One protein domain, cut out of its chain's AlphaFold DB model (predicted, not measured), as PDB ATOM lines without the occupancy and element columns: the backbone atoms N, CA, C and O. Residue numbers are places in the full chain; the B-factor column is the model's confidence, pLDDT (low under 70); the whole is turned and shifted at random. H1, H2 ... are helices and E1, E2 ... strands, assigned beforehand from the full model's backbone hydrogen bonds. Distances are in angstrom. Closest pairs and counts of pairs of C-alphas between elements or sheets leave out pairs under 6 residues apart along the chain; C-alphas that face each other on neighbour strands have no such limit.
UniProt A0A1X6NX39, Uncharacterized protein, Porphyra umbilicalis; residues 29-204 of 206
ATOM      1  N   LYS A  29     145.379 169.938 156.412       95.56
ATOM      2  CA  LYS A  29     146.522 170.685 156.945       95.56
ATOM      3  C   LYS A  29     146.377 172.186 156.676       95.56
ATOM      4  O   LYS A  29     146.186 172.599 155.532       95.56
ATOM      5  N   LEU A  30     146.471 173.017 157.712       96.94
ATOM      6  CA  LEU A  30     146.327 174.481 157.633       96.94
ATOM      7  C   LEU A  30     147.457 175.180 158.379       96.94
ATOM      8  O   LEU A  30     147.926 174.670 159.380       96.94
ATOM      9  N   THR A  31     147.872 176.385 157.987       98.00
ATOM     10  CA  THR A  31     148.739 177.184 158.879       98.00
ATOM     11  C   THR A  31     148.018 177.452 160.207       98.00
ATOM     12  O   THR A  31     146.790 177.554 160.214       98.00
ATOM     13  N   SER A  32     148.742 177.626 161.319       97.69
ATOM     14  CA  SER A  32     148.118 177.913 162.621       97.69
ATOM     15  C   SER A  32     147.157 179.104 162.552       97.69
ATOM     16  O   SER A  32     146.056 179.035 163.084       97.69
ATOM     17  N   GLN A  33     147.502 180.178 161.831       98.19
ATOM     18  CA  GLN A  33     146.586 181.311 161.659       98.19
ATOM     19  C   GLN A  33     145.319 180.948 160.865       98.19
ATOM     20  O   GLN A  33     144.225 181.367 161.239       98.19
ATOM     21  N   ALA A  34     145.443 180.181 159.775       97.69
ATOM     22  CA  ALA A  34     144.290 179.765 158.978       97.69
ATOM     23  C   ALA A  34     143.379 178.805 159.754       97.69
ATOM     24  O   ALA A  34     142.159 178.911 159.651       97.69
ATOM     25  N   PHE A  35     143.967 177.919 160.562       97.94
ATOM     26  CA  PHE A  35     143.238 177.069 161.494       97.94
ATOM     27  C   PHE A  35     142.400 177.912 162.461       97.94
ATOM     28  O   PHE A  35     141.185 177.737 162.528       97.94
ATOM     29  N   LEU A  36     143.032 178.861 163.161       97.81
ATOM     30  CA  LEU A  36     142.354 179.696 164.156       97.81
ATOM     31  C   LEU A  36     141.202 180.478 163.520       97.81
ATOM     32  O   LEU A  36     140.082 180.441 164.019       97.81
ATOM     33  N   ASN A  37     141.452 181.107 162.371       97.44
ATOM     34  CA  ASN A  37     140.435 181.873 161.652       97.44
ATOM     35  C   ASN A  37     139.241 181.025 161.198       97.44
ATOM     36  O   ASN A  37     138.149 181.562 161.038       97.44
ATOM     37  N   LYS A  38     139.456 179.733 160.939       97.12
ATOM     38  CA  LYS A  38     138.419 178.832 160.439       97.12
ATOM     39  C   LYS A  38     137.613 178.169 161.554       97.12
ATOM     40  O   LYS A  38     136.442 177.892 161.330       97.12
ATOM     41  N   PHE A  39     138.231 177.877 162.699       96.94
ATOM     42  CA  PHE A  39     137.651 176.960 163.684       96.94
ATOM     43  C   PHE A  39     137.442 177.545 165.084       96.94
ATOM     44  O   PHE A  39     136.779 176.904 165.889       96.94
ATOM     45  N   CYS A  40     137.954 178.741 165.400       97.25
ATOM     46  CA  CYS A  40     137.774 179.353 166.727       97.25
ATOM     47  C   CYS A  40     136.388 179.976 166.978       97.25
ATOM     48  O   CYS A  40     136.204 180.659 167.987       97.25
ATOM     49  N   ASP A  41     135.416 179.768 166.095       95.62
ATOM     50  CA  ASP A  41     134.083 180.375 166.145       95.62
ATOM     51  C   ASP A  41     133.027 179.509 166.861       95.62
ATOM     52  O   ASP A  41     131.888 179.942 167.030       95.62
ATOM     53  N   GLY A  42     133.388 178.296 167.294       94.62
ATOM     54  CA  GLY A  42     132.469 177.332 167.899       94.62
ATOM     55  C   GLY A  42     131.697 176.476 166.893       94.62
ATOM     56  O   GLY A  42     130.874 175.655 167.308       94.62
ATOM     57  N   SER A  43     131.950 176.622 165.591       94.56
ATOM     58  CA  SER A  43     131.354 175.762 164.572       94.56
ATOM     59  C   SER A  43     131.882 174.325 164.704       94.56
ATOM     60  O   SER A  43     133.086 174.126 164.900       94.56
ATOM     61  N   PRO A  44     131.025 173.293 164.576       93.88
ATOM     62  CA  PRO A  44     131.482 171.914 164.679       93.88
ATOM     63  C   PRO A  44     132.477 171.521 163.578       93.88
ATOM     64  O   PRO A  44     132.259 171.760 162.388       93.88
ATOM     65  N   ILE A  45     133.549 170.849 163.983       94.31
ATOM     66  CA  ILE A  45     134.605 170.316 163.128       94.31
ATOM     67  C   ILE A  45     134.255 168.861 162.804       94.31
ATOM     68  O   ILE A  45     134.244 168.014 163.693       94.31
ATOM     69  N   PHE A  46     133.961 168.575 161.533       93.00
ATOM     70  CA  PHE A  46     133.546 167.252 161.031       93.00
ATOM     71  C   PHE A  46     134.652 166.497 160.283       93.00
ATOM     72  O   PHE A  46     134.375 165.579 159.512       93.00
ATOM     73  N   MET A  47     135.899 166.917 160.464       92.75
ATOM     74  CA  MET A  47     137.067 166.317 159.831       92.75
ATOM     75  C   MET A  47     138.259 166.371 160.773       92.75
ATOM     76  O   MET A  47     138.244 167.101 161.764       92.75
ATOM     77  N   GLU A  48     139.282 165.597 160.448       94.88
ATOM     78  CA  GLU A  48     140.562 165.682 161.136       94.88
ATOM     79  C   GLU A  48     141.331 166.890 160.611       94.88
ATOM     80  O   GLU A  48     141.354 167.162 159.406       94.88
ATOM     81  N   VAL A  49     141.912 167.650 161.533       95.69
ATOM     82  CA  VAL A  49     142.611 168.886 161.204       95.69
ATOM     83  C   VAL A  49     143.952 168.925 161.917       95.69
ATOM     84  O   VAL A  49     144.033 168.779 163.136       95.69
ATOM     85  N   GLU A  50     144.991 169.202 161.142       96.75
ATOM     86  CA  GLU A  50     146.351 169.395 161.618       96.75
ATOM     87  C   GLU A  50     146.823 170.812 161.270       96.75
ATOM     88  O   GLU A  50     146.627 171.307 160.154       96.75
ATOM     89  N   MET A  51     147.467 171.495 162.216       97.94
ATOM     90  CA  MET A  51     148.195 172.719 161.876       97.94
ATOM     91  C   MET A  51     149.530 172.364 161.203       97.94
ATOM     92  O   MET A  51     150.197 171.418 161.589       97.94
ATOM     93  N   LEU A  52     149.975 173.141 160.222       97.62
ATOM     94  CA  LEU A  52     151.251 172.934 159.548       97.62
ATOM     95  C   LEU A  52     152.420 173.173 160.508       97.62
ATOM     96  O   LEU A  52     152.429 174.148 161.267       97.62
ATOM     97  N   GLU A  53     153.427 172.308 160.417       97.81
ATOM     98  CA  GLU A  53     154.666 172.387 161.192       97.81
ATOM     99  C   GLU A  53     155.341 173.764 161.083       97.81
ATOM    100  O   GLU A  53     155.363 174.392 160.023       97.81
ATOM    101  N   GLY A  54     155.888 174.241 162.205       97.06
ATOM    102  CA  GLY A  54     156.663 175.482 162.273       97.06
ATOM    103  C   GLY A  54     155.853 176.759 162.036       97.06
ATOM    104  O   GLY A  54     156.427 177.846 161.953       97.06
ATOM    105  N   THR A  55     154.525 176.663 161.916       98.12
ATOM    106  CA  THR A  55     153.667 177.837 161.750       98.12
ATOM    107  C   THR A  55     153.263 178.450 163.090       98.12
ATOM    108  O   THR A  55     153.270 177.807 164.144       98.12
ATOM    109  N   SER A  56     152.931 179.740 163.061       97.88
ATOM    110  CA  SER A  56     152.433 180.463 164.229       97.88
ATOM    111  C   SER A  56     151.120 181.170 163.922       97.88
ATOM    112  O   SER A  56     150.813 181.479 162.767       97.88
ATOM    113  N   GLY A  57     150.304 181.358 164.954       97.94
ATOM    114  CA  GLY A  57     148.998 181.989 164.830       97.94
ATOM    115  C   GLY A  57     148.568 182.643 166.131       97.94
ATOM    116  O   GLY A  57     148.873 182.155 167.221       97.94
ATOM    117  N   THR A  58     147.861 183.765 166.013       98.38
ATOM    118  CA  THR A  58     147.236 184.446 167.148       98.38
ATOM    119  C   THR A  58     145.755 184.679 166.875       98.38
ATOM    120  O   THR A  58     145.378 185.173 165.812       98.38
ATOM    121  N   TRP A  59     144.915 184.338 167.849       98.12
ATOM    122  CA  TRP A  59     143.482 184.608 167.838       98.12
ATOM    123  C   TRP A  59     143.145 185.721 168.825       98.12
ATOM    124  O   TRP A  59     143.552 185.678 169.990       98.12
ATOM    125  N   ALA A  60     142.403 186.724 168.359       97.38
ATOM    126  CA  ALA A  60     141.910 187.800 169.205       97.38
ATOM    127  C   ALA A  60     140.578 187.385 169.845       97.38
ATOM    128  O   ALA A  60     139.613 187.096 169.143       97.38
ATOM    129  N   GLY A  61     140.519 187.400 171.177       96.75
ATOM    130  CA  GLY A  61     139.333 187.007 171.937       96.75
ATOM    131  C   GLY A  61     139.287 185.514 172.259       96.75
ATOM    132  O   GLY A  61     140.314 184.832 172.263       96.75
ATOM    133  N   ASN A  62     138.087 185.033 172.577       98.31
ATOM    134  CA  ASN A  62     137.856 183.647 172.974       98.31
ATOM    135  C   ASN A  62     137.815 182.741 171.741       98.31
ATOM    136  O   ASN A  62     137.241 183.118 170.719       98.31
ATOM    137  N   CYS A  63     138.412 181.559 171.843       98.56
ATOM    138  CA  CYS A  63     138.405 180.527 170.813       98.56
ATOM    139  C   CYS A  63     137.606 179.325 171.317       98.56
ATOM    140  O   CYS A  63     137.932 178.767 172.363       98.56
ATOM    141  N   SER A  64     136.585 178.908 170.569       98.19
ATOM    142  CA  SER A  64     135.822 177.694 170.866       98.19
ATOM    143  C   SER A  64     136.017 176.674 169.752       98.19
ATOM    144  O   SER A  64     135.584 176.906 168.631       98.19
ATOM    145  N   LEU A  65     136.637 175.537 170.063       97.69
ATOM    146  CA  LEU A  65     136.788 174.391 169.170       97.69
ATOM    147  C   LEU A  65     135.751 173.331 169.550       97.69
ATOM    148  O   LEU A  65     135.743 172.842 170.681       97.69
ATOM    149  N   VAL A  66     134.878 172.962 168.614       96.75
ATOM    150  CA  VAL A  66     133.820 171.968 168.852       96.75
ATOM    151  C   VAL A  66     134.048 170.769 167.941       96.75
ATOM    152  O   VAL A  66     133.873 170.857 166.732       96.75
ATOM    153  N   LEU A  67     134.454 169.633 168.496       95.38
ATOM    154  CA  LEU A  67     134.828 168.442 167.736       95.38
ATOM    155  C   LEU A  67     133.616 167.522 167.556       95.38
ATOM    156  O   LEU A  67     132.937 167.170 168.525       95.38
ATOM    157  N   ALA A  68     133.346 167.096 166.321       93.12
ATOM    158  CA  ALA A  68     132.386 166.025 166.079       93.12
ATOM    159  C   ALA A  68     132.903 164.675 166.618       93.12
ATOM    160  O   ALA A  68     134.074 164.523 166.975       93.12
ATOM    161  N   ASP A  69     132.017 163.677 166.686       91.06
ATOM    162  CA  ASP A  69     132.366 162.342 167.180       91.06
ATOM    163  C   ASP A  69     133.538 161.744 166.388       91.06
ATOM    164  O   ASP A  69     133.482 161.653 165.162       91.06
ATOM    165  N   ARG A  70     134.571 161.298 167.110       90.19
ATOM    166  CA  ARG A  70     135.823 160.720 166.597       90.19
ATOM    167  C   ARG A  70     136.707 161.662 165.785       90.19
ATOM    168  O   ARG A  70     137.656 161.180 165.179       90.19
ATOM    169  N   MET A  71     136.433 162.963 165.770       94.69
ATOM    170  CA  MET A  71     137.311 163.908 165.084       94.69
ATOM    171  C   MET A  71     138.531 164.243 165.927       94.69
ATOM    172  O   MET A  71     138.481 164.236 167.159       94.69
ATOM    173  N   GLU A  72     139.620 164.565 165.244       94.69
ATOM    174  CA  GLU A  72     140.886 164.940 165.849       94.69
ATOM    175  C   GLU A  72     141.292 166.348 165.419       94.69
ATOM    176  O   GLU A  72     141.236 166.706 164.244       94.69
ATOM    177  N   VAL A  73     141.714 167.144 166.397       96.19
ATOM    178  CA  VAL A  73     142.418 168.403 166.173       96.19
ATOM    179  C   VAL A  73     143.796 168.271 166.785       96.19
ATOM    180  O   VAL A  73     143.923 168.054 167.994       96.19
ATOM    181  N   GLN A  74     144.818 168.467 165.961       96.81
ATOM    182  CA  GLN A  74     146.197 168.487 166.412       96.81
ATOM    183  C   GLN A  74     146.927 169.744 165.948       96.81
ATOM    184  O   GLN A  74     146.728 170.242 164.836       96.81
ATOM    185  N   THR A  75     147.778 170.297 166.810       97.00
ATOM    186  CA  THR A  75     148.750 171.294 166.350       97.00
ATOM    187  C   THR A  75     149.772 170.612 165.435       97.00
ATOM    188  O   THR A  75     149.873 169.395 165.418       97.00
ATOM    189  N   GLY A  76     150.538 171.377 164.665       95.62
ATOM    190  CA  GLY A  76     151.726 170.861 163.984       95.62
ATOM    191  C   GLY A  76     152.904 170.871 164.936       95.62
ATOM    192  O   GLY A  76     152.867 171.598 165.928       95.62
ATOM    193  N   LYS A  77     153.972 170.138 164.627       97.88
ATOM    194  CA  LYS A  77     155.219 170.208 165.404       97.88
ATOM    195  C   LYS A  77     155.819 171.614 165.367       97.88
ATOM    196  O   LYS A  77     155.645 172.342 164.389       97.88
ATOM    197  N   TYR A  78     156.533 171.998 166.423       97.88
ATOM    198  CA  TYR A  78     157.212 173.301 166.525       97.88
ATOM    199  C   TYR A  78     156.296 174.514 166.285       97.88
ATOM    200  O   TYR A  78     156.757 175.580 165.875       97.88
ATOM    201  N   THR A  79     154.986 174.365 166.493       98.12
ATOM    202  CA  THR A  79     154.039 175.459 166.258       98.12
ATOM    203  C   THR A  79     153.932 176.370 167.469       98.12
ATOM    204  O   THR A  79     154.227 175.990 168.601       98.12
ATOM    205  N   THR A  80     153.509 177.611 167.238       98.25
ATOM    206  CA  THR A  80     153.192 178.559 168.314       98.25
ATOM    207  C   THR A  80     151.794 179.114 168.116       98.25
ATOM    208  O   THR A  80     151.544 179.883 167.187       98.25
ATOM    209  N   THR A  81     150.887 178.747 169.009       98.38
ATOM    210  CA  THR A  81     149.480 179.133 168.957       98.38
ATOM    211  C   THR A  81     149.128 179.939 170.199       98.38
ATOM    212  O   THR A  81     149.318 179.493 171.332       98.38
ATOM    213  N   ARG A  82     148.606 181.147 169.990       98.50
ATOM    214  CA  ARG A  82     148.193 182.048 171.067       98.50
ATOM    215  C   ARG A  82     146.732 182.447 170.915       98.50
ATOM    216  O   ARG A  82     146.345 183.023 169.906       98.50
ATOM    217  N   VAL A  83     145.939 182.213 171.946       98.56
ATOM    218  CA  VAL A  83     144.575 182.726 172.082       98.56
ATOM    219  C   VAL A  83     144.623 183.863 173.099       98.56
ATOM    220  O   VAL A  83     145.122 183.691 174.203       98.56
ATOM    221  N   ALA A  84     144.198 185.069 172.726       97.44
ATOM    222  CA  ALA A  84     144.264 186.219 173.634       97.44
ATOM    223  C   ALA A  84     143.178 186.193 174.724       97.44
ATOM    224  O   ALA A  84     143.311 186.896 175.723       97.44
ATOM    225  N   GLY A  85     142.099 185.439 174.504       97.94
ATOM    226  CA  GLY A  85     141.049 185.143 175.475       97.94
ATOM    227  C   GLY A  85     141.132 183.704 175.977       97.94
ATOM    228  O   GLY A  85     142.219 183.137 176.082       97.94
ATOM    229  N   ASP A  86     139.979 183.115 176.266       98.50
ATOM    230  CA  ASP A  86     139.882 181.724 176.713       98.50
ATOM    231  C   ASP A  86     139.851 180.753 175.528       98.50
ATOM    232  O   ASP A  86     139.258 181.047 174.486       98.50
ATOM    233  N   LEU A  87     140.480 179.591 175.691       98.69
ATOM    234  CA  LEU A  87     140.380 178.468 174.763       98.69
ATOM    235  C   LEU A  87     139.463 177.402 175.359       98.69
ATOM    236  O   LEU A  87     139.774 176.833 176.401       98.69
ATOM    237  N   ILE A  88     138.375 177.100 174.659       98.50
ATOM    238  CA  ILE A  88     137.438 176.038 175.020       98.50
ATOM    239  C   ILE A  88     137.497 174.972 173.931       98.50
ATOM    240  O   ILE A  88     137.280 175.267 172.759       98.50
ATOM    241  N   VAL A  89     137.773 173.728 174.305       98.06
ATOM    242  CA  VAL A  89     137.765 172.571 173.409       98.06
ATOM    243  C   VAL A  89     136.712 171.600 173.911       98.06
ATOM    244  O   VAL A  89     136.822 171.075 175.011       98.06
ATOM    245  N   SER A  90     135.677 171.349 173.124       96.50
ATOM    246  CA  SER A  90     134.556 170.500 173.532       96.50
ATOM    247  C   SER A  90     134.191 169.505 172.440       96.50
ATOM    248  O   SER A  90     134.568 169.669 171.282       96.50
ATOM    249  N   SER A  91     133.461 168.452 172.798       93.94
ATOM    250  CA  SER A  91     132.810 167.581 171.814       93.94
ATOM    251  C   SER A  91     131.363 168.018 171.585       93.94
ATOM    252  O   SER A  91     130.711 168.513 172.504       93.94
ATOM    253  N   VAL A  92     130.828 167.794 170.380       91.75
ATOM    254  CA  VAL A  92     129.394 168.000 170.107       91.75
ATOM    255  C   VAL A  92     128.528 167.184 171.074       91.75
ATOM    256  O   VAL A  92     128.858 166.048 171.427       91.75
ATOM    257  N   ALA A  93     127.387 167.743 171.483       81.62
ATOM    258  CA  ALA A  93     126.445 167.042 172.349       81.62
ATOM    259  C   ALA A  93     126.001 165.712 171.709       81.62
ATOM    260  O   ALA A  93     125.599 165.670 170.546       81.62
ATOM    261  N   GLY A  94     126.077 164.620 172.475       76.12
ATOM    262  CA  GLY A  94     125.750 163.276 171.991       76.12
ATOM    263  C   GLY A  94     126.885 162.550 171.258       76.12
ATOM    264  O   GLY A  94     126.667 161.426 170.803       76.12
ATOM    265  N   ALA A  95     128.091 163.125 171.166       82.25
ATOM    266  CA  ALA A  95     129.274 162.400 170.701       82.25
ATOM    267  C   ALA A  95     129.624 161.264 171.676       82.25
ATOM    268  O   ALA A  95     130.187 161.492 172.744       82.25
ATOM    269  N   LEU A  96     129.282 160.026 171.310       77.38
ATOM    270  CA  LEU A  96     129.452 158.846 172.167       77.38
ATOM    271  C   LEU A  96     130.921 158.508 172.441       77.38
ATOM    272  O   LEU A  96     131.235 157.904 173.464       77.38
ATOM    273  N   ARG A  97     131.809 158.832 171.501       81.12
ATOM    274  CA  ARG A  97     133.249 158.582 171.586       81.12
ATOM    275  C   ARG A  97     134.061 159.864 171.675       81.12
ATOM    276  O   ARG A  97     135.265 159.734 171.820       81.12
ATOM    277  N   GLY A  98     133.427 161.039 171.586       86.69
ATOM    278  CA  GLY A  98     134.045 162.370 171.650       86.69
ATOM    279  C   GLY A  98     135.160 162.612 170.632       86.69
ATOM    280  O   GLY A  98     135.374 161.807 169.726       86.69
ATOM    281  N   GLY A  99     135.842 163.749 170.766       92.88
ATOM    282  CA  GLY A  99     136.992 164.117 169.935       92.88
ATOM    283  C   GLY A  99     138.352 163.883 170.600       92.88
ATOM    284  O   GLY A  99     138.442 163.617 171.801       92.88
ATOM    285  N   LYS A 100     139.427 164.023 169.829       96.50
ATOM    286  CA  LYS A 100     140.807 164.037 170.324       96.50
ATOM    287  C   LYS A 100     141.424 165.417 170.130       96.50
ATOM    288  O   LYS A 100     141.324 165.996 169.053       96.50
ATOM    289  N   PHE A 101     142.076 165.916 171.174       97.94
ATOM    290  CA  PHE A 101     142.834 167.159 171.135       97.94
ATOM    291  C   PHE A 101     144.307 166.888 171.432       97.94
ATOM    292  O   PHE A 101     144.638 166.291 172.459       97.94
ATOM    293  N   GLN A 102     145.193 167.306 170.532       98.50
ATOM    294  CA  GLN A 102     146.619 167.017 170.634       98.50
ATOM    295  C   GLN A 102     147.468 168.268 170.415       98.50
ATOM    296  O   GLN A 102     147.322 168.988 169.430       98.50
ATOM    297  N   VAL A 103     148.394 168.510 171.337       98.44
ATOM    298  CA  VAL A 103     149.453 169.507 171.178       98.44
ATOM    299  C   VAL A 103     150.722 168.758 170.814       98.44
ATOM    300  O   VAL A 103     151.227 167.967 171.608       98.44
ATOM    301  N   GLU A 104     151.180 168.964 169.587       98.38
ATOM    302  CA  GLU A 104     152.298 168.253 168.977       98.38
ATOM    303  C   GLU A 104     153.663 168.634 169.547       98.38
ATOM    304  O   GLU A 104     153.836 169.656 170.215       98.38
ATOM    305  N   GLU A 105     154.648 167.787 169.256       98.31
ATOM    306  CA  GLU A 105     156.012 167.892 169.776       98.31
ATOM    307  C   GLU A 105     156.585 169.306 169.644       98.31
ATOM    308  O   GLU A 105     156.446 169.963 168.607       98.31
ATOM    309  N   MET A 106     157.254 169.761 170.709       97.88
ATOM    310  CA  MET A 106     157.958 171.048 170.755       97.88
ATOM    311  C   MET A 106     157.086 172.265 170.403       97.88
ATOM    312  O   MET A 106     157.606 173.322 170.043       97.88
ATOM    313  N   SER A 107     155.764 172.130 170.494       98.25
ATOM    314  CA  SER A 107     154.820 173.207 170.201       98.25
ATOM    315  C   SER A 107     154.440 173.971 171.458       98.25
ATOM    316  O   SER A 107     154.547 173.463 172.573       98.25
ATOM    317  N   SER A 108     153.959 175.195 171.287       98.38
ATOM    318  CA  SER A 108     153.423 176.002 172.376       98.38
ATOM    319  C   SER A 108     151.984 176.409 172.093       98.38
ATOM    320  O   SER A 108     151.651 176.905 171.016       98.38
ATOM    321  N   LEU A 109     151.129 176.204 173.088       98.62
ATOM    322  CA  LEU A 109     149.746 176.640 173.113       98.62
ATOM    323  C   LEU A 109     149.537 177.497 174.358       98.62
ATOM    324  O   LEU A 109     149.764 177.039 175.477       98.62
ATOM    325  N   SER A 110     149.093 178.737 174.166       98.56
ATOM    326  CA  SER A 110     148.777 179.638 175.275       98.56
ATOM    327  C   SER A 110     147.410 180.283 175.124       98.56
ATOM    328  O   SER A 110     147.014 180.638 174.013       98.56
ATOM    329  N   ALA A 111     146.715 180.452 176.246       98.62
ATOM    330  CA  ALA A 111     145.455 181.182 176.352       98.62
ATOM    331  C   ALA A 111     145.363 181.900 177.708       98.62
ATOM    332  O   ALA A 111     146.202 181.665 178.577       98.62
ATOM    333  N   ASN A 112     144.355 182.749 177.927       98.25
ATOM    334  CA  ASN A 112     144.082 183.268 179.273       98.25
ATOM    335  C   ASN A 112     143.708 182.123 180.214       98.25
ATOM    336  O   ASN A 112     144.362 181.966 181.244       98.25
ATOM    337  N   SER A 113     142.733 181.312 179.802       98.50
ATOM    338  CA  SER A 113     142.313 180.058 180.435       98.50
ATOM    339  C   SER A 113     142.152 178.980 179.362       98.50
ATOM    340  O   SER A 113     141.889 179.296 178.199       98.50
ATOM    341  N   ILE A 114     142.307 177.713 179.737       98.75
ATOM    342  CA  ILE A 114     142.151 176.566 178.837       98.75
ATOM    343  C   ILE A 114     141.179 175.585 179.481       98.75
ATOM    344  O   ILE A 114     141.461 175.078 180.562       98.75
ATOM    345  N   ASP A 115     140.072 175.291 178.808       98.50
ATOM    346  CA  ASP A 115     139.133 174.242 179.203       98.50
ATOM    347  C   ASP A 115     138.979 173.229 178.066       98.50
ATOM    348  O   ASP A 115     138.671 173.595 176.933       98.50
ATOM    349  N   ALA A 116     139.227 171.952 178.341       98.19
ATOM    350  CA  ALA A 116     139.165 170.883 177.355       98.19
ATOM    351  C   ALA A 116     138.316 169.716 177.867       98.19
ATOM    352  O   ALA A 116     138.752 168.950 178.723       98.19
ATOM    353  N   ALA A 117     137.133 169.541 177.282       96.62
ATOM    354  CA  ALA A 117     136.180 168.475 177.562       96.62
ATOM    355  C   ALA A 117     135.969 167.597 176.315       96.62
ATOM    356  O   ALA A 117     135.049 167.792 175.512       96.62
ATOM    357  N   VAL A 118     136.862 166.629 176.125       96.50
ATOM    358  CA  VAL A 118     136.888 165.745 174.949       96.50
ATOM    359  C   VAL A 118     137.168 164.302 175.361       96.50
ATOM    360  O   VAL A 118     137.205 163.974 176.539       96.50
ATOM    361  N   ASP A 119     137.325 163.387 174.414       96.25
ATOM    362  CA  ASP A 119     137.572 161.987 174.739       96.25
ATOM    363  C   ASP A 119     139.026 161.708 175.127       96.25
ATOM    364  O   ASP A 119     139.287 160.978 176.091       96.25
ATOM    365  N   LYS A 120     139.965 162.322 174.402       97.62
ATOM    366  CA  LYS A 120     141.401 162.208 174.656       97.62
ATOM    367  C   LYS A 120     142.104 163.548 174.539       97.62
ATOM    368  O   LYS A 120     141.871 164.276 173.576       97.62
ATOM    369  N   VAL A 121     143.028 163.802 175.459       98.50
ATOM    370  CA  VAL A 121     143.959 164.929 175.380       98.50
ATOM    371  C   VAL A 121     145.396 164.432 175.460       98.50
ATOM    372  O   VAL A 121     145.735 163.640 176.339       98.50
ATOM    373  N   GLN A 122     146.240 164.883 174.533       98.44
ATOM    374  CA  GLN A 122     147.663 164.542 174.502       98.44
ATOM    375  C   GLN A 122     148.518 165.802 174.391       98.44
ATOM    376  O   GLN A 122     148.336 166.606 173.482       98.44
ATOM    377  N   VAL A 123     149.480 165.947 175.298       98.56
ATOM    378  CA  VAL A 123     150.483 167.014 175.281       98.56
ATOM    379  C   VAL A 123     151.829 166.354 175.004       98.56
ATOM    380  O   VAL A 123     152.374 165.667 175.869       98.56
ATOM    381  N   LYS A 124     152.313 166.471 173.764       98.56
ATOM    382  CA  LYS A 124     153.463 165.715 173.253       98.56
ATOM    383  C   LYS A 124     154.797 166.234 173.773       98.56
ATOM    384  O   LYS A 124     154.886 167.291 174.398       98.56
ATOM    385  N   LYS A 125     155.848 165.460 173.502       98.12
ATOM    386  CA  LYS A 125     157.197 165.674 174.024       98.12
ATOM    387  C   LYS A 125     157.671 167.118 173.850       98.12
ATOM    388  O   LYS A 125     157.583 167.677 172.758       98.12
ATOM    389  N   GLY A 126     158.168 167.704 174.939       97.56
ATOM    390  CA  GLY A 126     158.725 169.061 174.969       97.56
ATOM    391  C   GLY A 126     157.746 170.190 174.625       97.56
ATOM    392  O   GLY A 126     158.169 171.338 174.497       97.56
ATOM    393  N   SER A 127     156.457 169.893 174.447       98.50
ATOM    394  CA  SER A 127     155.443 170.908 174.166       98.50
ATOM    395  C   SER A 127     154.994 171.623 175.443       98.50
ATOM    396  O   SER A 127     155.241 171.165 176.558       98.50
ATOM    397  N   THR A 128     154.361 172.784 175.293       98.56
ATOM    398  CA  THR A 128     153.871 173.602 176.405       98.56
ATOM    399  C   THR A 128     152.409 173.975 176.203       98.56
ATOM    400  O   THR A 128     152.044 174.522 175.165       98.56
ATOM    401  N   VAL A 129     151.597 173.747 177.231       98.62
ATOM    402  CA  VAL A 129     150.224 174.242 177.372       98.62
ATOM    403  C   VAL A 129     150.191 175.196 178.560       98.62
ATOM    404  O   VAL A 129     150.472 174.792 179.689       98.62
ATOM    405  N   GLU A 130     149.885 176.468 178.315       98.44
ATOM    406  CA  GLU A 130     149.941 177.514 179.338       98.44
ATOM    407  C   GLU A 130     148.666 178.364 179.396       98.44
ATOM    408  O   GLU A 130     148.313 179.037 178.427       98.44
ATOM    409  N   ALA A 131     148.039 178.412 180.571       98.44
ATOM    410  CA  ALA A 131     147.094 179.462 180.930       98.44
ATOM    411  C   ALA A 131     147.848 180.642 181.562       98.44
ATOM    412  O   ALA A 131     148.569 180.485 182.555       98.44
ATOM    413  N   THR A 132     147.710 181.833 180.982       97.25
ATOM    414  CA  THR A 132     148.455 183.021 181.419       97.25
ATOM    415  C   THR A 132     147.793 183.777 182.564       97.25
ATOM    416  O   THR A 132     148.467 184.587 183.194       97.25
ATOM    417  N   ALA A 133     146.503 183.550 182.824       95.75
ATOM    418  CA  ALA A 133     145.760 184.261 183.867       95.75
ATOM    419  C   ALA A 133     144.805 183.357 184.658       95.75
ATOM    420  O   ALA A 133     144.722 183.498 185.872       95.75
ATOM    421  N   GLY A 134     144.094 182.456 183.983       97.06
ATOM    422  CA  GLY A 134     143.121 181.550 184.579       97.06
ATOM    423  C   GLY A 134     143.632 180.118 184.695       97.06
ATOM    424  O   GLY A 134     144.834 179.868 184.832       97.06
ATOM    425  N   ASP A 135     142.689 179.185 184.644       98.38
ATOM    426  CA  ASP A 135     142.927 177.767 184.892       98.38
ATOM    427  C   ASP A 135     143.321 177.008 183.619       98.38
ATOM    428  O   ASP A 135     142.986 177.401 182.497       98.38
ATOM    429  N   VAL A 136     143.981 175.864 183.809       98.69
ATOM    430  CA  VAL A 136     143.983 174.771 182.828       98.69
ATOM    431  C   VAL A 136     143.098 173.650 183.368       98.69
ATOM    432  O   VAL A 136     143.487 172.936 184.288       98.69
ATOM    433  N   SER A 137     141.918 173.483 182.788       98.44
ATOM    434  CA  SER A 137     140.968 172.412 183.075       98.44
ATOM    435  C   SER A 137     140.956 171.429 181.909       98.44
ATOM    436  O   SER A 137     140.586 171.769 180.792       98.44
ATOM    437  N   ILE A 138     141.392 170.196 182.139       98.31
ATOM    438  CA  ILE A 138     141.349 169.123 181.148       98.31
ATOM    439  C   ILE A 138     140.515 167.992 181.731       98.31
ATOM    440  O   ILE A 138     140.931 167.323 182.673       98.31
ATOM    441  N   MET A 139     139.343 167.769 181.147       96.38
ATOM    442  CA  MET A 139     138.405 166.710 181.495       96.38
ATOM    443  C   MET A 139     138.242 165.763 180.306       96.38
ATOM    444  O   MET A 139     137.406 165.961 179.425       96.38
ATOM    445  N   ALA A 140     139.051 164.707 180.269       96.50
ATOM    446  CA  ALA A 140     138.967 163.702 179.222       96.50
ATOM    447  C   ALA A 140     138.005 162.565 179.599       96.50
ATOM    448  O   ALA A 140     138.062 162.013 180.698       96.50
ATOM    449  N   MET A 141     137.158 162.113 178.675       94.44
ATOM    450  CA  MET A 141     136.298 160.948 178.940       94.44
ATOM    451  C   MET A 141     137.110 159.664 179.116       94.44
ATOM    452  O   MET A 141     136.745 158.797 179.913       94.44
ATOM    453  N   ARG A 142     138.224 159.524 178.389       95.50
ATOM    454  CA  ARG A 142     139.109 158.363 178.498       95.50
ATOM    455  C   ARG A 142     140.455 158.729 179.076       95.50
ATOM    456  O   ARG A 142     140.845 158.117 180.067       95.50
ATOM    457  N   GLU A 143     141.173 159.649 178.447       97.25
ATOM    458  CA  GLU A 143     142.618 159.692 178.650       97.25
ATOM    459  C   GLU A 143     143.224 161.090 178.567       97.25
ATOM    460  O   GLU A 143     142.958 161.831 177.620       97.25
ATOM    461  N   VAL A 144     144.101 161.395 179.524       98.19
ATOM    462  CA  VAL A 144     145.034 162.525 179.455       98.19
ATOM    463  C   VAL A 144     146.460 161.986 179.488       98.19
ATOM    464  O   VAL A 144     146.829 161.255 180.407       98.19
ATOM    465  N   GLN A 145     147.272 162.366 178.505       98.12
ATOM    466  CA  GLN A 145     148.701 162.056 178.474       98.12
ATOM    467  C   GLN A 145     149.520 163.343 178.430       98.12
ATOM    468  O   GLN A 145     149.321 164.179 177.548       98.12
ATOM    469  N   VAL A 146     150.467 163.468 179.355       98.19
ATOM    470  CA  VAL A 146     151.501 164.504 179.345       98.19
ATOM    471  C   VAL A 146     152.838 163.799 179.142       98.19
ATOM    472  O   VAL A 146     153.322 163.096 180.029       98.19
ATOM    473  N   GLU A 147     153.382 163.926 177.935       97.94
ATOM    474  CA  GLU A 147     154.566 163.195 177.483       97.94
ATOM    475  C   GLU A 147     155.872 163.752 178.072       97.94
ATOM    476  O   GLU A 147     155.901 164.742 178.805       97.94
ATOM    477  N   GLU A 148     156.983 163.087 177.759       96.38
ATOM    478  CA  GLU A 148     158.313 163.432 178.262       96.38
ATOM    479  C   GLU A 148     158.661 164.913 178.031       96.38
ATOM    480  O   GLU A 148     158.552 165.430 176.919       96.38
ATOM    481  N   GLY A 149     159.093 165.616 179.079       95.94
ATOM    482  CA  GLY A 149     159.488 167.026 179.001       95.94
ATOM    483  C   GLY A 149     158.360 167.995 178.633       95.94
ATOM    484  O   GLY A 149     158.620 169.184 178.467       95.94
ATOM    485  N   ALA A 150     157.123 167.515 178.483       98.25
ATOM    486  CA  ALA A 150     155.972 168.363 178.230       98.25
ATOM    487  C   ALA A 150     155.602 169.168 179.482       98.25
ATOM    488  O   ALA A 150     155.764 168.700 180.614       98.25
ATOM    489  N   VAL A 151     155.081 170.374 179.277       98.38
ATOM    490  CA  VAL A 151     154.729 171.311 180.345       98.38
ATOM    491  C   VAL A 151     153.254 171.674 180.255       98.38
ATOM    492  O   VAL A 151     152.790 172.159 179.228       98.38
ATOM    493  N   VAL A 152     152.530 171.510 181.358       98.50
ATOM    494  CA  VAL A 152     151.187 172.062 181.556       98.50
ATOM    495  C   VAL A 152     151.240 173.037 182.726       98.50
ATOM    496  O   VAL A 152     151.668 172.672 183.823       98.50
ATOM    497  N   ARG A 153     150.854 174.296 182.506       98.19
ATOM    498  CA  ARG A 153     150.993 175.345 183.522       98.19
ATOM    499  C   ARG A 153     149.835 176.333 183.554       98.19
ATOM    500  O   ARG A 153     149.356 176.750 182.508       98.19
ATOM    501  N   ALA A 154     149.490 176.794 184.753       98.00
ATOM    502  CA  ALA A 154     148.636 177.958 184.976       98.00
ATOM    503  C   ALA A 154     149.355 179.003 185.856       98.00
ATOM    504  O   ALA A 154     149.739 178.694 186.982       98.00
ATOM    505  N   LYS A 155     149.546 180.230 185.344       92.69
ATOM    506  CA  LYS A 155     150.265 181.344 186.022       92.69
ATOM    507  C   LYS A 155     149.380 182.256 186.893       92.69
ATOM    508  O   LYS A 155     149.817 183.298 187.368       92.69
ATOM    509  N   GLY A 156     148.104 181.919 187.037       87.19
ATOM    510  CA  GLY A 156     147.159 182.684 187.862       87.19
ATOM    511  C   GLY A 156     145.948 181.878 188.323       87.19
ATOM    512  O   GLY A 156     145.074 182.414 189.000       87.19
ATOM    513  N   GLY A 157     145.921 180.588 187.993       94.94
ATOM    514  CA  GLY A 157     144.822 179.679 188.273       94.94
ATOM    515  C   GLY A 157     145.317 178.277 188.592       94.94
ATOM    516  O   GLY A 157     146.523 178.030 188.686       94.94
ATOM    517  N   ALA A 158     144.378 177.362 188.777       97.69
ATOM    518  CA  ALA A 158     144.601 175.951 189.035       97.69
ATOM    519  C   ALA A 158     144.941 175.171 187.754       97.69
ATOM    520  O   ALA A 158     144.611 175.572 186.637       97.69
ATOM    521  N   VAL A 159     145.559 174.003 187.921       98.62
ATOM    522  CA  VAL A 159     145.595 172.967 186.884       98.62
ATOM    523  C   VAL A 159     144.788 171.762 187.361       98.62
ATOM    524  O   VAL A 159     145.057 171.216 188.427       98.62
ATOM    525  N   SER A 160     143.821 171.324 186.560       98.00
ATOM    526  CA  SER A 160     143.034 170.115 186.785       98.00
ATOM    527  C   SER A 160     143.168 169.181 185.586       98.00
ATOM    528  O   SER A 160     142.768 169.532 184.481       98.00
ATOM    529  N   LEU A 161     143.742 167.996 185.795       97.81
ATOM    530  CA  LEU A 161     143.868 166.936 184.797       97.81
ATOM    531  C   LEU A 161     143.027 165.745 185.247       97.81
ATOM    532  O   LEU A 161     143.419 164.987 186.137       97.81
ATOM    533  N   MET A 162     141.857 165.581 184.647       96.94
ATOM    534  CA  MET A 162     140.901 164.549 185.015       96.94
ATOM    535  C   MET A 162     140.612 163.651 183.824       96.94
ATOM    536  O   MET A 162     140.382 164.131 182.714       96.94
ATOM    537  N   ALA A 163     140.595 162.341 184.057       96.38
ATOM    538  CA  ALA A 163     140.206 161.388 183.032       96.38
ATOM    539  C   ALA A 163     139.282 160.294 183.566       96.38
ATOM    540  O   ALA A 163     139.486 159.752 184.650       96.38
ATOM    541  N   GLY A 164     138.294 159.901 182.758       94.81
ATOM    542  CA  GLY A 164     137.376 158.815 183.109       94.81
ATOM    543  C   GLY A 164     138.018 157.423 183.116       94.81
ATOM    544  O   GLY A 164     137.433 156.487 183.660       94.81
ATOM    545  N   ARG A 165     139.215 157.250 182.533       95.31
ATOM    546  CA  ARG A 165     139.974 155.990 182.620       95.31
ATOM    547  C   ARG A 165     141.389 156.190 183.113       95.31
ATOM    548  O   ARG A 165     141.771 155.507 184.060       95.31
ATOM    549  N   GLU A 166     142.157 157.055 182.457       96.69
ATOM    550  CA  GLU A 166     143.596 157.094 182.678       96.69
ATOM    551  C   GLU A 166     144.222 158.484 182.565       96.69
ATOM    552  O   GLU A 166     143.968 159.212 181.607       96.69
ATOM    553  N   VAL A 167     145.092 158.821 183.517       97.31
ATOM    554  CA  VAL A 167     146.054 159.919 183.375       97.31
ATOM    555  C   VAL A 167     147.471 159.361 183.440       97.31
ATOM    556  O   VAL A 167     147.805 158.626 184.372       97.31
ATOM    557  N   GLN A 168     148.305 159.738 182.468       96.75
ATOM    558  CA  GLN A 168     149.738 159.445 182.449       96.75
ATOM    559  C   GLN A 168     150.550 160.740 182.422       96.75
ATOM    560  O   GLN A 168     150.428 161.536 181.491       96.75
ATOM    561  N   LEU A 169     151.414 160.917 183.417       96.50
ATOM    562  CA  LEU A 169     152.472 161.923 183.433       96.50
ATOM    563  C   LEU A 169     153.801 161.198 183.219       96.50
ATOM    564  O   LEU A 169     154.223 160.409 184.065       96.50
ATOM    565  N   LYS A 170     154.439 161.417 182.071       94.38
ATOM    566  CA  LYS A 170     155.694 160.750 181.710       94.38
ATOM    567  C   LYS A 170     156.892 161.362 182.410       94.38
ATOM    568  O   LYS A 170     156.833 162.463 182.962       94.38
ATOM    569  N   ILE A 171     158.005 160.639 182.362       89.56
ATOM    570  CA  ILE A 171     159.280 161.078 182.918       89.56
ATOM    571  C   ILE A 171     159.626 162.512 182.482       89.56
ATOM    572  O   ILE A 171     159.455 162.868 181.319       89.56
ATOM    573  N   THR A 172     160.109 163.354 183.398       92.94
ATOM    574  CA  THR A 172     160.454 164.776 183.161       92.94
ATOM    575  C   THR A 172     159.311 165.708 182.741       92.94
ATOM    576  O   THR A 172     159.550 166.899 182.546       92.94
ATOM    577  N   SER A 173     158.069 165.222 182.628       95.94
ATOM    578  CA  SER A 173     156.915 166.107 182.440       95.94
ATOM    579  C   SER A 173     156.741 167.050 183.633       95.94
ATOM    580  O   SER A 173     157.119 166.728 184.763       95.94
ATOM    581  N   THR A 174     156.178 168.232 183.385       97.00
ATOM    582  CA  THR A 174     155.916 169.244 184.413       97.00
ATOM    583  C   THR A 174     154.454 169.660 184.397       97.00
ATOM    584  O   THR A 174     153.950 170.127 183.380       97.00
ATOM    585  N   VAL A 175     153.788 169.562 185.545       96.75
ATOM    586  CA  VAL A 175     152.455 170.124 185.778       96.75
ATOM    587  C   VAL A 175     152.568 171.142 186.906       96.75
ATOM    588  O   VAL A 175     152.965 170.795 188.015       96.75
ATOM    589  N   SER A 176     152.272 172.412 186.640       97.31
ATOM    590  CA  SER A 176     152.491 173.472 187.631       97.31
ATOM    591  C   SER A 176     151.370 174.494 187.693       97.31
ATOM    592  O   SER A 176     150.760 174.838 186.687       97.31
ATOM    593  N   SER A 177     151.106 174.996 188.887       96.31
ATOM    594  CA  SER A 177     150.107 176.025 189.127       96.31
ATOM    595  C   SER A 177     150.555 176.915 190.276       96.31
ATOM    596  O   SER A 177     151.167 176.441 191.231       96.31
ATOM    597  N   ASP A 178     150.186 178.188 190.209       93.00
ATOM    598  CA  ASP A 178     150.377 179.120 191.320       93.00
ATOM    599  C   ASP A 178     149.301 178.973 192.417       93.00
ATOM    600  O   ASP A 178     149.422 179.575 193.481       93.00
ATOM    601  N   VAL A 179     148.260 178.160 192.186       95.38
ATOM    602  CA  VAL A 179     147.110 177.965 193.086       95.38
ATOM    603  C   VAL A 179     147.012 176.517 193.564       95.38
ATOM    604  O   VAL A 179     147.213 176.232 194.744       95.38
ATOM    605  N   SER A 180     146.708 175.585 192.660       96.31
ATOM    606  CA  SER A 180     146.532 174.172 192.994       96.31
ATOM    607  C   SER A 180     146.698 173.274 191.775       96.31
ATOM    608  O   SER A 180     146.293 173.651 190.675       96.31
ATOM    609  N   VAL A 181     147.199 172.056 191.976       97.31
ATOM    610  CA  VAL A 181     147.180 170.996 190.962       97.31
ATOM    611  C   VAL A 181     146.329 169.825 191.438       97.31
ATOM    612  O   VAL A 181     146.589 169.246 192.492       97.31
ATOM    613  N   VAL A 182     145.356 169.426 190.620       96.81
ATOM    614  CA  VAL A 182     144.586 168.192 190.787       96.81
ATOM    615  C   VAL A 182     144.822 167.289 189.583       96.81
ATOM    616  O   VAL A 182     144.627 167.698 188.443       96.81
ATOM    617  N   VAL A 183     145.225 166.047 189.825       96.38
ATOM    618  CA  VAL A 183     145.364 165.007 188.802       96.38
ATOM    619  C   VAL A 183     144.607 163.771 189.268       96.38
ATOM    620  O   VAL A 183     144.946 163.204 190.308       96.38
ATOM    621  N   SER A 184     143.581 163.349 188.527       95.06
ATOM    622  CA  SER A 184     142.688 162.271 188.964       95.06
ATOM    623  C   SER A 184     142.181 161.409 187.809       95.06
ATOM    624  O   SER A 184     141.692 161.904 186.796       95.06
ATOM    625  N   ALA A 185     142.283 160.094 187.983       95.38
ATOM    626  CA  ALA A 185     141.662 159.088 187.135       95.38
ATOM    627  C   ALA A 185     141.646 157.734 187.852       95.38
ATOM    628  O   ALA A 185     142.485 157.508 188.729       95.38
ATOM    629  N   PRO A 186     140.774 156.793 187.438       94.31
ATOM    630  CA  PRO A 186     140.791 155.426 187.958       94.31
ATOM    631  C   PRO A 186     142.154 154.737 187.823       94.31
ATOM    632  O   PRO A 186     142.560 153.977 188.697       94.31
ATOM    633  N   LYS A 187     142.870 154.999 186.724       94.88
ATOM    634  CA  LYS A 187     144.279 154.640 186.557       94.88
ATOM    635  C   LYS A 187     145.095 155.918 186.475       94.88
ATOM    636  O   LYS A 187     144.933 156.693 185.543       94.88
ATOM    637  N   CYS A 188     145.972 156.147 187.434       92.81
ATOM    638  CA  CYS A 188     146.786 157.353 187.459       92.81
ATOM    639  C   CYS A 188     148.251 156.967 187.636       92.81
ATOM    640  O   CYS A 188     148.604 156.271 188.587       92.81
ATOM    641  N   GLN A 189     149.081 157.365 186.672       92.19
ATOM    642  CA  GLN A 189     150.501 157.038 186.615       92.19
ATOM    643  C   GLN A 189     151.308 158.326 186.478       92.19
ATOM    644  O   GLN A 189     151.120 159.077 185.526       92.19
ATOM    645  N   ALA A 190     152.225 158.559 187.412       89.12
ATOM    646  CA  ALA A 190     153.209 159.629 187.333       89.12
ATOM    647  C   ALA A 190     154.611 159.009 187.376       89.12
ATOM    648  O   ALA A 190     155.093 158.594 188.430       89.12
ATOM    649  N   GLU A 191     155.244 158.883 186.210       87.56
ATOM    650  CA  GLU A 191     156.592 158.334 186.066       87.56
ATOM    651  C   GLU A 191     157.611 159.319 186.642       87.56
ATOM    652  O   GLU A 191     157.549 160.519 186.373       87.56
ATOM    653  N   GLN A 192     158.565 158.840 187.438       78.75
ATOM    654  CA  GLN A 192     159.590 159.704 188.025       78.75
ATOM    655  C   GLN A 192     160.807 159.863 187.097       78.75
ATOM    656  O   GLN A 192     161.229 158.872 186.501       78.75
ATOM    657  N   PRO A 193     161.428 161.062 187.023       79.56
ATOM    658  CA  PRO A 193     161.075 162.284 187.757       79.56
ATOM    659  C   PRO A 193     160.125 163.228 186.986       79.56
ATOM    660  O   PRO A 193     160.569 164.202 186.387       79.56
ATOM    661  N   SER A 194     158.813 162.989 187.003       82.75
ATOM    662  CA  SER A 194     157.827 164.039 186.703       82.75
ATOM    663  C   SER A 194     157.747 165.039 187.860       82.75
ATOM    664  O   SER A 194     157.959 164.690 189.023       82.75
ATOM    665  N   THR A 195     157.469 166.300 187.536       89.69
ATOM    666  CA  THR A 195     157.365 167.394 188.505       89.69
ATOM    667  C   THR A 195     155.926 167.877 188.575       89.69
ATOM    668  O   THR A 195     155.368 168.310 187.568       89.69
ATOM    669  N   VAL A 196     155.333 167.837 189.769       89.50
ATOM    670  CA  VAL A 196     154.028 168.447 190.032       89.50
ATOM    671  C   VAL A 196     154.171 169.476 191.146       89.50
ATOM    672  O   VAL A 196     154.535 169.113 192.263       89.50
ATOM    673  N   THR A 197     153.891 170.745 190.844       92.88
ATOM    674  CA  THR A 197     154.181 171.862 191.758       92.88
ATOM    675  C   THR A 197     153.008 172.829 191.865       92.88
ATOM    676  O   THR A 197     152.622 173.440 190.871       92.88
ATOM    677  N   ALA A 198     152.490 173.005 193.078       92.00
ATOM    678  CA  ALA A 198     151.574 174.077 193.466       92.00
ATOM    679  C   ALA A 198     151.510 174.211 194.996       92.00
ATOM    680  O   ALA A 198     152.015 173.328 195.696       92.00
ATOM    681  N   PRO A 199     150.883 175.278 195.528       91.69
ATOM    682  CA  PRO A 199     150.570 175.378 196.953       91.69
ATOM    683  C   PRO A 199     149.715 174.219 197.491       91.69
ATOM    684  O   PRO A 199     149.996 173.720 198.577       91.69
ATOM    685  N   ASP A 200     148.704 173.774 196.735       92.00
ATOM    686  CA  ASP A 200     147.895 172.578 197.035       92.00
ATOM    687  C   ASP A 200     148.025 171.555 195.898       92.00
ATOM    688  O   ASP A 200     147.795 171.879 194.733       92.00
ATOM    689  N   VAL A 201     148.411 170.316 196.212       93.06
ATOM    690  CA  VAL A 201     148.673 169.266 195.217       93.06
ATOM    691  C   VAL A 201     147.941 167.985 195.598       93.06
ATOM    692  O   VAL A 201     148.200 167.386 196.640       93.06
ATOM    693  N   LYS A 202     147.072 167.518 194.697       92.19
ATOM    694  CA  LYS A 202     146.358 166.240 194.795       92.19
ATOM    695  C   LYS A 202     146.599 165.439 193.528       92.19
ATOM    696  O   LYS A 202     145.967 165.683 192.507       92.19
ATOM    697  N   VAL A 203     147.517 164.483 193.584       89.50
ATOM    698  CA  VAL A 203     147.889 163.655 192.430       89.50
ATOM    699  C   VAL A 203     147.533 162.210 192.713       89.50
ATOM    700  O   VAL A 203     147.957 161.658 193.725       89.50
ATOM    701  N   CYS A 204     146.763 161.606 191.808       85.88
ATOM    702  CA  CYS A 204     146.380 160.198 191.867       85.88
ATOM    703  C   CYS A 204     145.691 159.802 193.188       85.88
ATOM    704  O   CYS A 204     145.868 158.685 193.672       85.88
TER     705      CYS A 204
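What this domain is: This is residues 29 to 204 of the 206 residues of an uncharacterized protein of Porphyra umbilicalis (UniProt A0A1X6NX39). The chain is wound in stacked three-sided turns, a short, well-formed solenoid, with helix H1 capping the end where the printed part begins. E3, E6, E9, E11, E13, E16 and E19 make one side; one branched sheet of 13 strands makes the other two, and E10 and E12 bend round the corner between them. The printed part has 176 residues with one named helix, H1, then strands E1 to E20 in number order; neighbour strands are parallel, and the class is mostly strand. It is compact, with a radius of gyration of the C-alphas of 14.6 A and spans of 38 by 31 by 24 A.

How they stand to each other: Begin at residues 32 to 39, H1, where every O i to N i+4 pair is within hydrogen-bond range. It is on the sheet that runs E3, residues 56 to 59, E6, 80 to 83, E9, 108 to 111, E11, 128 to 131, E13, 151 to 154, E16, 174 to 177, and E19, 195 to 197. H1 lies over E3 at a height over the sheet of 7.1 A; their closest C-alphas, of Gln 33 and Gly 57, are 4.0 A apart. Between E3 and E6, find N 57 and O 80 at 2.9 A, within hydrogen-bond range. In the branched sheet, twisted, E1, residues 41 to 45, pairs with E4, 63 to 67 (N 45 and O 66, 2.8 A), and E2, 49 to 51, with E5, 72 to 74 (N 49 and O 72, 2.9 A). E7, residues 87 to 91, and E8, 100 to 103, lie on one side of E10, 114 to 123; E12, 136 to 146, lies on the other, with N 116 and O 137 at 2.8 A. E14, 159 to 163, and E15, 166 to 169, lie on the side of E12 other than that of E10; E14 has E17, 180 to 184, as its other neighbour, E17 has E20, 200 to 203, and E15 has E18, 187 to 190. The two sheets form a sandwich, two sheets face to face, 9.4 A centre to centre where they face each other.

Where its parts are: Find C-alpha 32 at (148.118, 177.913, 162.621); from there H1 runs 10.6 A to C-alpha 39. E7 spans 13.6 A. At C-alpha 114, (142.151, 176.566, 178.837), E10 begins; it spans 13.2 A and bends by 127 degrees at residue 119. E12, the longest strand with 11 residues, also spans 13.2 A and bends by 134 degrees at residue 142. E20 ends at C-alpha 203, (147.889, 163.655, 192.430).

The domain as a whole: The two C-alphas farthest apart, of Phe 46 and Pro 199, are 40.6 A apart. The printed part has no cut; E7 to E8 is a short link, the others are tight. Mean pLDDT of the printed part is 95.5, and no printed residue is under 70.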